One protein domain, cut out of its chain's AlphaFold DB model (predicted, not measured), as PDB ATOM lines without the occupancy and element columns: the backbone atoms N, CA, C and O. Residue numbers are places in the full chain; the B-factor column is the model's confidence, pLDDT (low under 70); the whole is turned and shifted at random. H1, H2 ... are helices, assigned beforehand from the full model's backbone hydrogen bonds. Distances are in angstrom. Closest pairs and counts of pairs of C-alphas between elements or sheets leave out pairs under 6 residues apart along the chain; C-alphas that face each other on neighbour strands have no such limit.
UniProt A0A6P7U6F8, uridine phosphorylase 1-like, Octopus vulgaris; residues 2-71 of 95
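What this domain is: This is residues 2 to 71 of the 95 residues of the protein "uridine phosphorylase 1-like" of Octopus vulgaris (UniProt A0A6P7U6F8). There is little regular structure: a loose chain with one long helix, H2, preceded by a small paired loop and the one-turn helix H1, and followed by a long tail, residues 48 to 71, that folds back and runs out to make much of the length. The printed part has 70 residues with two named helices, H1 then H2, and no named strand; the class is all helix, with 21 residues in named elements. It is loose, with a radius of gyration of the C-alphas of 15.4 A and spans of 51 by 24 by 18 A.

How they stand to each other: Residues 5 to 6 pair with residues 11 to 12, antiparallel. H1, residues 18 to 21, and H2, residues 31 to 47, are apart, with no C-alpha of the one within 8 A of the other. In H2 every O i to N i+4 pair is within hydrogen-bond range; H1 is too short for such a pair, and its 1 O i to N i+3 pair is within range.

Where its parts are: H1 begins at C-alpha 18 (-16.635, 33.102, 49.398) and is 4.9 A long. H2 is 24.3 A long and ends at C-alpha 47 (-14.555, 31.229, 40.371).

The domain as a whole: The C-alphas farthest apart, of Lys 2 and Gly 65, are 51.6 A apart. The printed part has no cut, and the link from H1 to H2, 9 residues, is short. The pLDDT is under 70 at residues 2 to 4 and 16 to 23.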
ATOM      1  N   LYS A   2     -14.883  39.463  33.374       49.16
ATOM      2  CA  LYS A   2     -15.015  40.687  34.181       49.16
ATOM      3  C   LYS A   2     -16.457  40.704  34.713       49.16
ATOM      4  O   LYS A   2     -17.362  40.578  33.900       49.16
ATOM      5  N   ASN A   3     -16.627  40.772  36.034       61.06
ATOM      6  CA  ASN A   3     -17.886  40.718  36.801       61.06
ATOM      7  C   ASN A   3     -18.737  39.446  36.613       61.06
ATOM      8  O   ASN A   3     -19.441  39.282  35.621       61.06
ATOM      9  N   THR A   4     -18.705  38.544  37.603       68.56
ATOM     10  CA  THR A   4     -19.585  37.362  37.649       68.56
ATOM     11  C   THR A   4     -20.664  37.585  38.701       68.56
ATOM     12  O   THR A   4     -20.432  37.358  39.885       68.56
ATOM     13  N   ASN A   5     -21.837  38.034  38.256       78.44
ATOM     14  CA  ASN A   5     -23.021  38.143  39.102       78.44
ATOM     15  C   ASN A   5     -23.826  36.827  39.060       78.44
ATOM     16  O   ASN A   5     -24.028  36.229  37.990       78.44
ATOM     17  N   LEU A   6     -24.218  36.347  40.235       81.69
ATOM     18  CA  LEU A   6     -25.037  35.164  40.476       81.69
ATOM     19  C   LEU A   6     -26.366  35.651  41.061       81.69
ATOM     20  O   LEU A   6     -26.536  35.724  42.278       81.69
ATOM     21  N   TYR A   7     -27.266  36.081  40.177       82.19
ATOM     22  CA  TYR A   7     -28.473  36.822  40.537       82.19
ATOM     23  C   TYR A   7     -29.403  36.037  41.464       82.19
ATOM     24  O   TYR A   7     -29.945  36.609  42.406       82.19
ATOM     25  N   HIS A   8     -29.579  34.739  41.221       83.56
ATOM     26  CA  HIS A   8     -30.494  33.905  42.005       83.56
ATOM     27  C   HIS A   8     -29.888  33.489  43.343       83.56
ATOM     28  O   HIS A   8     -30.619  33.259  44.303       83.56
ATOM     29  N   LEU A   9     -28.558  33.423  43.423       80.69
ATOM     30  CA  LEU A   9     -27.842  33.229  44.681       80.69
ATOM     31  C   LEU A   9     -27.628  34.538  45.456       80.69
ATOM     32  O   LEU A   9     -27.238  34.489  46.619       80.69
ATOM     33  N   GLY A  10     -27.873  35.700  44.838       77.75
ATOM     34  CA  GLY A  10     -27.618  37.010  45.440       77.75
ATOM     35  C   GLY A  10     -26.131  37.287  45.680       77.75
ATOM     36  O   GLY A  10     -25.791  38.050  46.582       77.75
ATOM     37  N   ILE A  11     -25.241  36.651  44.908       76.69
ATOM     38  CA  ILE A  11     -23.787  36.724  45.099       76.69
ATOM     39  C   ILE A  11     -23.158  37.485  43.935       76.69
ATOM     40  O   ILE A  11     -23.297  37.107  42.770       76.69
ATOM     41  N   ASP A  12     -22.381  38.513  44.253       77.31
ATOM     42  CA  ASP A  12     -21.419  39.083  43.317       77.31
ATOM     43  C   ASP A  12     -20.024  38.536  43.639       77.31
ATOM     44  O   ASP A  12     -19.411  38.871  44.653       77.31
ATOM     45  N   ALA A  13     -19.508  37.686  42.752       71.56
ATOM     46  CA  ALA A  13     -18.206  37.052  42.933       71.56
ATOM     47  C   ALA A  13     -17.032  38.056  42.904       71.56
ATOM     48  O   ALA A  13     -15.902  37.695  43.213       71.56
ATOM     49  N   SER A  14     -17.253  39.311  42.510       70.62
ATOM     50  CA  SER A  14     -16.216  40.348  42.554       70.62
ATOM     51  C   SER A  14     -16.113  41.067  43.901       70.62
ATOM     52  O   SER A  14     -15.094  41.705  44.153       70.62
ATOM     53  N   THR A  15     -17.127  40.961  44.767       73.75
ATOM     54  CA  THR A  15     -17.210  41.755  46.007       73.75
ATOM     55  C   THR A  15     -17.401  40.928  47.277       73.75
ATOM     56  O   THR A  15     -17.148  41.445  48.364       73.75
ATOM     57  N   MET A  16     -17.828  39.665  47.174       69.81
ATOM     58  CA  MET A  16     -18.177  38.837  48.333       69.81
ATOM     59  C   MET A  16     -17.048  37.894  48.779       69.81
ATOM     60  O   MET A  16     -16.312  37.342  47.965       69.81
ATOM     61  N   ASP A  17     -16.964  37.670  50.093       68.56
ATOM     62  CA  ASP A  17     -16.103  36.661  50.719       68.56
ATOM     63  C   ASP A  17     -16.739  35.266  50.583       68.56
ATOM     64  O   ASP A  17     -17.813  34.992  51.132       68.56
ATOM     65  N   PHE A  18     -16.089  34.392  49.814       65.69
ATOM     66  CA  PHE A  18     -16.635  33.102  49.398       65.69
ATOM     67  C   PHE A  18     -16.890  32.148  50.556       65.69
ATOM     68  O   PHE A  18     -17.888  31.431  50.525       65.69
ATOM     69  N   GLU A  19     -16.057  32.167  51.598       60.59
ATOM     70  CA  GLU A  19     -16.218  31.264  52.743       60.59
ATOM     71  C   GLU A  19     -17.558  31.481  53.462       60.59
ATOM     72  O   GLU A  19     -18.161  30.534  53.964       60.59
ATOM     73  N   LYS A  20     -18.088  32.712  53.429       59.81
ATOM     74  CA  LYS A  20     -19.403  33.055  53.993       59.81
ATOM     75  C   LYS A  20     -20.567  32.780  53.038       59.81
ATOM     76  O   LYS A  20     -21.698  32.630  53.492       59.81
ATOM     77  N   ALA A  21     -20.310  32.703  51.732       63.38
ATOM     78  CA  ALA A  21     -21.342  32.556  50.707       63.38
ATOM     79  C   ALA A  21     -21.855  31.108  50.548       63.38
ATOM     80  O   ALA A  21     -22.990  30.894  50.124       63.38
ATOM     81  N   PHE A  22     -21.056  30.103  50.920       65.88
ATOM     82  CA  PHE A  22     -21.375  28.685  50.685       65.88
ATOM     83  C   PHE A  22     -22.398  28.059  51.657       65.88
ATOM     84  O   PHE A  22     -22.784  26.905  51.476       65.88
ATOM     85  N   GLY A  23     -22.868  28.778  52.681       61.19
ATOM     86  CA  GLY A  23     -23.574  28.163  53.815       61.19
ATOM     87  C   GLY A  23     -25.049  27.790  53.607       61.19
ATOM     88  O   GLY A  23     -25.574  26.983  54.374       61.19
ATOM     89  N   ASN A  24     -25.753  28.361  52.621       70.12
ATOM     90  CA  ASN A  24     -27.211  28.182  52.518       70.12
ATOM     91  C   ASN A  24     -27.757  28.233  51.082       70.12
ATOM     92  O   ASN A  24     -28.605  29.058  50.751       70.12
ATOM     93  N   ILE A  25     -27.290  27.330  50.218       78.06
ATOM     94  CA  ILE A  25     -27.805  27.206  48.848       78.06
ATOM     95  C   ILE A  25     -29.001  26.245  48.839       78.06
ATOM     96  O   ILE A  25     -28.890  25.089  49.256       78.06
ATOM     97  N   LYS A  26     -30.161  26.715  48.366       84.00
ATOM     98  CA  LYS A  26     -31.397  25.926  48.224       84.00
ATOM     99  C   LYS A  26     -31.898  26.011  46.785       84.00
ATOM    100  O   LYS A  26     -31.884  27.083  46.194       84.00
ATOM    101  N   HIS A  27     -32.361  24.892  46.233       88.19
ATOM    102  CA  HIS A  27     -32.798  24.813  44.832       88.19
ATOM    103  C   HIS A  27     -34.316  24.929  44.630       88.19
ATOM    104  O   HIS A  27     -34.780  24.864  43.501       88.19
ATOM    105  N   GLY A  28     -35.116  25.043  45.695       90.12
ATOM    106  CA  GLY A  28     -36.579  25.082  45.577       90.12
ATOM    107  C   GLY A  28     -37.188  23.775  45.042       90.12
ATOM    108  O   GLY A  28     -36.697  22.686  45.337       90.12
ATOM    109  N   ILE A  29     -38.283  23.873  44.285       92.00
ATOM    110  CA  ILE A  29     -39.045  22.727  43.763       92.00
ATOM    111  C   ILE A  29     -38.966  22.703  42.236       92.00
ATOM    112  O   ILE A  29     -39.137  23.736  41.589       92.00
ATOM    113  N   GLY A  30     -38.770  21.510  41.672       91.25
ATOM    114  CA  GLY A  30     -38.820  21.269  40.232       91.25
ATOM    115  C   GLY A  30     -37.464  21.316  39.528       91.25
ATOM    116  O   GLY A  30     -36.439  21.686  40.101       91.25
ATOM    117  N   GLU A  31     -37.477  20.895  38.265       90.62
ATOM    118  CA  GLU A  31     -36.299  20.866  37.392       90.62
ATOM    119  C   GLU A  31     -35.791  22.283  37.121       90.62
ATOM    120  O   GLU A  31     -34.624  22.564  37.365       90.62
ATOM    121  N   SER A  32     -36.673  23.204  36.733       90.12
ATOM    122  CA  SER A  32     -36.248  24.511  36.226       90.12
ATOM    123  C   SER A  32     -35.550  25.364  37.292       90.12
ATOM    124  O   SER A  32     -34.532  25.995  37.020       90.12
ATOM    125  N   SER A  33     -36.036  25.330  38.537       91.69
ATOM    126  CA  SER A  33     -35.392  26.000  39.676       91.69
ATOM    127  C   SER A  33     -34.037  25.371  40.029       91.69
ATOM    128  O   SER A  33     -33.061  26.082  40.279       91.69
ATOM    129  N   THR A  34     -33.945  24.039  39.965       91.88
ATOM    130  CA  THR A  34     -32.697  23.302  40.190       91.88
ATOM    131  C   THR A  34     -31.661  23.608  39.111       91.88
ATOM    132  O   THR A  34     -30.501  23.847  39.442       91.88
ATOM    133  N   SER A  35     -32.070  23.672  37.843       91.94
ATOM    134  CA  SER A  35     -31.204  23.989  36.703       91.94
ATOM    135  C   SER A  35     -30.599  25.393  36.815       91.94
ATOM    136  O   SER A  35     -29.392  25.558  36.633       91.94
ATOM    137  N   VAL A  36     -31.397  26.395  37.203       91.62
ATOM    138  CA  VAL A  36     -30.905  27.765  37.444       91.62
ATOM    139  C   VAL A  36     -29.912  27.810  38.610       91.62
ATOM    140  O   VAL A  36     -28.835  28.393  38.476       91.62
ATOM    141  N   MET A  37     -30.232  27.149  39.730       91.69
ATOM    142  CA  MET A  37     -29.341  27.074  40.894       91.69
ATOM    143  C   MET A  37     -28.001  26.418  40.535       91.69
ATOM    144  O   MET A  37     -26.944  26.980  40.822       91.69
ATOM    145  N   LEU A  38     -28.031  25.260  39.865       92.56
ATOM    146  CA  LEU A  38     -26.825  24.531  39.466       92.56
ATOM    147  C   LEU A  38     -25.952  25.360  38.521       92.56
ATOM    148  O   LEU A  38     -24.733  25.383  38.678       92.56
ATOM    149  N   TYR A  39     -26.560  26.084  37.576       91.94
ATOM    150  CA  TYR A  39     -25.823  26.948  36.656       91.94
ATOM    151  C   TYR A  39     -25.029  28.042  37.389       91.94
ATOM    152  O   TYR A  39     -23.869  28.308  37.065       91.94
ATOM    153  N   GLU A  40     -25.622  28.671  38.405       90.69
ATOM    154  CA  GLU A  40     -24.933  29.677  39.214       90.69
ATOM    155  C   GLU A  40     -23.913  29.070  40.183       90.69
ATOM    156  O   GLU A  40     -22.808  29.604  40.310       90.69
ATOM    157  N   LEU A  41     -24.222  27.916  40.778       88.94
ATOM    158  CA  LEU A  41     -23.303  27.169  41.632       88.94
ATOM    159  C   LEU A  41     -22.039  26.740  40.873       88.94
ATOM    160  O   LEU A  41     -20.933  26.911  41.379       88.94
ATOM    161  N   PHE A  42     -22.151  26.238  39.642       90.94
ATOM    162  CA  PHE A  42     -20.968  25.848  38.868       90.94
ATOM    163  C   PHE A  42     -20.083  27.045  38.506       90.94
ATOM    164  O   PHE A  42     -18.854  26.938  38.550       90.94
ATOM    165  N   LYS A  43     -20.678  28.209  38.205       88.06
ATOM    166  CA  LYS A  43     -19.914  29.459  38.046       88.06
ATOM    167  C   LYS A  43     -19.181  29.826  39.336       88.06
ATOM    168  O   LYS A  43     -18.006  30.187  39.266       88.06
ATOM    169  N   LEU A  44     -19.849  29.711  40.485       85.62
ATOM    170  CA  LEU A  44     -19.272  29.979  41.802       85.62
ATOM    171  C   LEU A  44     -18.075  29.065  42.095       85.62
ATOM    172  O   LEU A  44     -16.993  29.562  42.390       85.62
ATOM    173  N   LEU A  45     -18.240  27.749  41.940       87.62
ATOM    174  CA  LEU A  45     -17.182  26.757  42.171       87.62
ATOM    175  C   LEU A  45     -15.970  26.996  41.260       87.62
ATOM    176  O   LEU A  45     -14.826  26.945  41.715       87.62
ATOM    177  N   LYS A  46     -16.215  27.325  39.984       87.19
ATOM    178  CA  LYS A  46     -15.158  27.687  39.031       87.19
ATOM    179  C   LYS A  46     -14.421  28.956  39.457       87.19
ATOM    180  O   LYS A  46     -13.198  29.015  39.349       87.19
ATOM    181  N   PHE A  47     -15.147  29.972  39.919       84.31
ATOM    182  CA  PHE A  47     -14.555  31.229  40.371       84.31
ATOM    183  C   PHE A  47     -13.728  31.048  41.651       84.31
ATOM    184  O   PHE A  47     -12.607  31.545  41.727       84.31
ATOM    185  N   ALA A  48     -14.240  30.273  42.610       83.44
ATOM    186  CA  ALA A  48     -13.561  29.923  43.856       83.44
ATOM    187  C   ALA A  48     -12.375  28.959  43.663       83.44
ATOM    188  O   ALA A  48     -11.682  28.639  44.625       83.44
ATOM    189  N   LYS A  49     -12.115  28.508  42.425       87.38
ATOM    190  CA  LYS A  49     -11.050  27.555  42.073       87.38
ATOM    191  C   LYS A  49     -11.137  26.247  42.872       87.38
ATOM    192  O   LYS A  49     -10.110  25.647  43.182       87.38
ATOM    193  N   CYS A  50     -12.352  25.804  43.198       87.31
ATOM    194  CA  CYS A  50     -12.558  24.505  43.828       87.31
ATOM    195  C   CYS A  50     -12.036  23.396  42.905       87.31
ATOM    196  O   CYS A  50     -12.281  23.417  41.697       87.31
ATOM    197  N   VAL A  51     -11.334  22.423  43.481       91.56
ATOM    198  CA  VAL A  51     -10.818  21.251  42.767       91.56
ATOM    199  C   VAL A  51     -11.619  20.041  43.226       91.56
ATOM    200  O   VAL A  51     -11.740  19.824  44.425       91.56
ATOM    201  N   ASP A  52     -12.174  19.298  42.268       93.06
ATOM    202  CA  ASP A  52     -12.942  18.062  42.491       93.06
ATOM    203  C   ASP A  52     -14.068  18.172  43.552       93.06
ATOM    204  O   ASP A  52     -14.064  17.470  44.564       93.06
ATOM    205  N   PRO A  53     -15.037  19.097  43.379       90.75
ATOM    206  CA  PRO A  53     -16.115  19.257  44.347       90.75
ATOM    207  C   PRO A  53     -17.080  18.061  44.322       90.75
ATOM    208  O   PRO A  53     -17.664  17.738  43.287       90.75
ATOM    209  N   LEU A  54     -17.343  17.476  45.493       92.56
ATOM    210  CA  LEU A  54     -18.412  16.495  45.681       92.56
ATOM    211  C   LEU A  54     -19.765  17.203  45.846       92.56
ATOM    212  O   LEU A  54     -19.967  17.961  46.794       92.56
ATOM    213  N   ILE A  55     -20.711  16.927  44.945       91.56
ATOM    214  CA  ILE A  55     -22.062  17.505  44.971       91.56
ATOM    215  C   ILE A  55     -23.073  16.409  45.308       91.56
ATOM    216  O   ILE A  55     -23.223  15.443  44.564       91.56
ATOM    217  N   ILE A  56     -23.798  16.580  46.415       93.44
ATOM    218  CA  ILE A  56     -24.827  15.641  46.876       93.44
ATOM    219  C   ILE A  56     -26.174  16.362  46.931       93.44
ATOM    220  O   ILE A  56     -26.318  17.385  47.599       93.44
ATOM    221  N   ARG A  57     -27.185  15.803  46.259       92.62
ATOM    222  CA  ARG A  57     -28.581  16.232  46.403       92.62
ATOM    223  C   ARG A  57     -29.248  15.414  47.504       92.62
ATOM    224  O   ARG A  57     -29.364  14.199  47.381       92.62
ATOM    225  N   ILE A  58     -29.764  16.094  48.524       94.38
ATOM    226  CA  ILE A  58     -30.603  15.498  49.569       94.38
ATOM    227  C   ILE A  58     -32.017  16.052  49.406       94.38
ATOM    228  O   ILE A  58     -32.209  17.265  49.330       94.38
ATOM    229  N   GLY A  59     -33.007  15.171  49.339       93.38
ATOM    230  CA  GLY A  59     -34.404  15.553  49.192       93.38
ATOM    231  C   GLY A  59     -35.338  14.393  49.497       93.38
ATOM    232  O   GLY A  59     -34.898  13.296  49.831       93.38
ATOM    233  N   THR A  60     -36.634  14.648  49.381       96.06
ATOM    234  CA  THR A  60     -37.681  13.643  49.567       96.06
ATOM    235  C   THR A  60     -38.089  13.025  48.228       96.06
ATOM    236  O   THR A  60     -37.903  13.628  47.166       96.06
ATOM    237  N   CYS A  61     -38.641  11.813  48.266       96.50
ATOM    238  CA  CYS A  61     -39.193  11.119  47.103       96.50
ATOM    239  C   CYS A  61     -40.337  10.180  47.516       96.50
ATOM    240  O   CYS A  61     -40.518   9.887  48.698       96.50
ATOM    241  N   GLY A  62     -41.113   9.716  46.533       97.25
ATOM    242  CA  GLY A  62     -42.064   8.619  46.718       97.25
ATOM    243  C   GLY A  62     -41.382   7.280  46.444       97.25
ATOM    244  O   GLY A  62     -40.921   7.052  45.328       97.25
ATOM    245  N   GLY A  63     -41.303   6.409  47.449       97.06
ATOM    246  CA  GLY A  63     -40.786   5.049  47.288       97.06
ATOM    247  C   GLY A  63     -41.810   4.127  46.623       97.06
ATOM    248  O   GLY A  63     -42.989   4.160  46.967       97.06
ATOM    249  N   LEU A  64     -41.364   3.286  45.686       96.81
ATOM    250  CA  LEU A  64     -42.185   2.239  45.068       96.81
ATOM    251  C   LEU A  64     -41.824   0.886  45.688       96.81
ATOM    252  O   LEU A  64     -40.695   0.431  45.534       96.81
ATOM    253  N   GLY A  65     -42.774   0.254  46.384       97.94
ATOM    254  CA  GLY A  65     -42.549  -1.039  47.045       97.94
ATOM    255  C   GLY A  65     -41.567  -0.988  48.222       97.94
ATOM    256  O   GLY A  65     -40.953  -2.002  48.538       97.94
ATOM    257  N   LEU A  66     -41.393   0.184  48.842       98.06
ATOM    258  CA  LEU A  66     -40.508   0.408  49.986       98.06
ATOM    259  C   LEU A  66     -41.309   0.896  51.193       98.06
ATOM    260  O   LEU A  66     -42.290   1.626  51.030       98.06
ATOM    261  N   ASP A  67     -40.847   0.554  52.394       98.31
ATOM    262  CA  ASP A  67     -41.443   1.046  53.635       98.31
ATOM    263  C   ASP A  67     -41.204   2.561  53.811       98.31
ATOM    264  O   ASP A  67     -40.137   3.073  53.432       98.31
ATOM    265  N   PRO A  68     -42.152   3.309  54.414       98.00
ATOM    266  CA  PRO A  68     -41.963   4.723  54.726       98.00
ATOM    267  C   PRO A  68     -40.702   4.973  55.565       98.00
ATOM    268  O   PRO A  68     -40.443   4.280  56.543       98.00
ATOM    269  N   GLY A  69     -39.930   5.998  55.198       97.12
ATOM    270  CA  GLY A  69     -38.667   6.338  55.867       97.12
ATOM    271  C   GLY A  69     -37.430   5.640  55.292       97.12
ATOM    272  O   GLY A  69     -36.315   5.978  55.685       97.12
ATOM    273  N   THR A  70     -37.595   4.727  54.328       98.25
ATOM    274  CA  THR A  70     -36.467   4.119  53.608       98.25
ATOM    275  C   THR A  70     -35.665   5.177  52.840       98.25
ATOM    276  O   THR A  70     -36.225   5.954  52.064       98.25
ATOM    277  N   VAL A  71     -34.340   5.181  53.015       97.94
ATOM    278  CA  VAL A  71     -33.414   6.040  52.260       97.94
ATOM    279  C   VAL A  71     -32.996   5.336  50.975       97.94
ATOM    280  O   VAL A  71     -32.543   4.194  51.003       97.94
TER     281      VAL A  71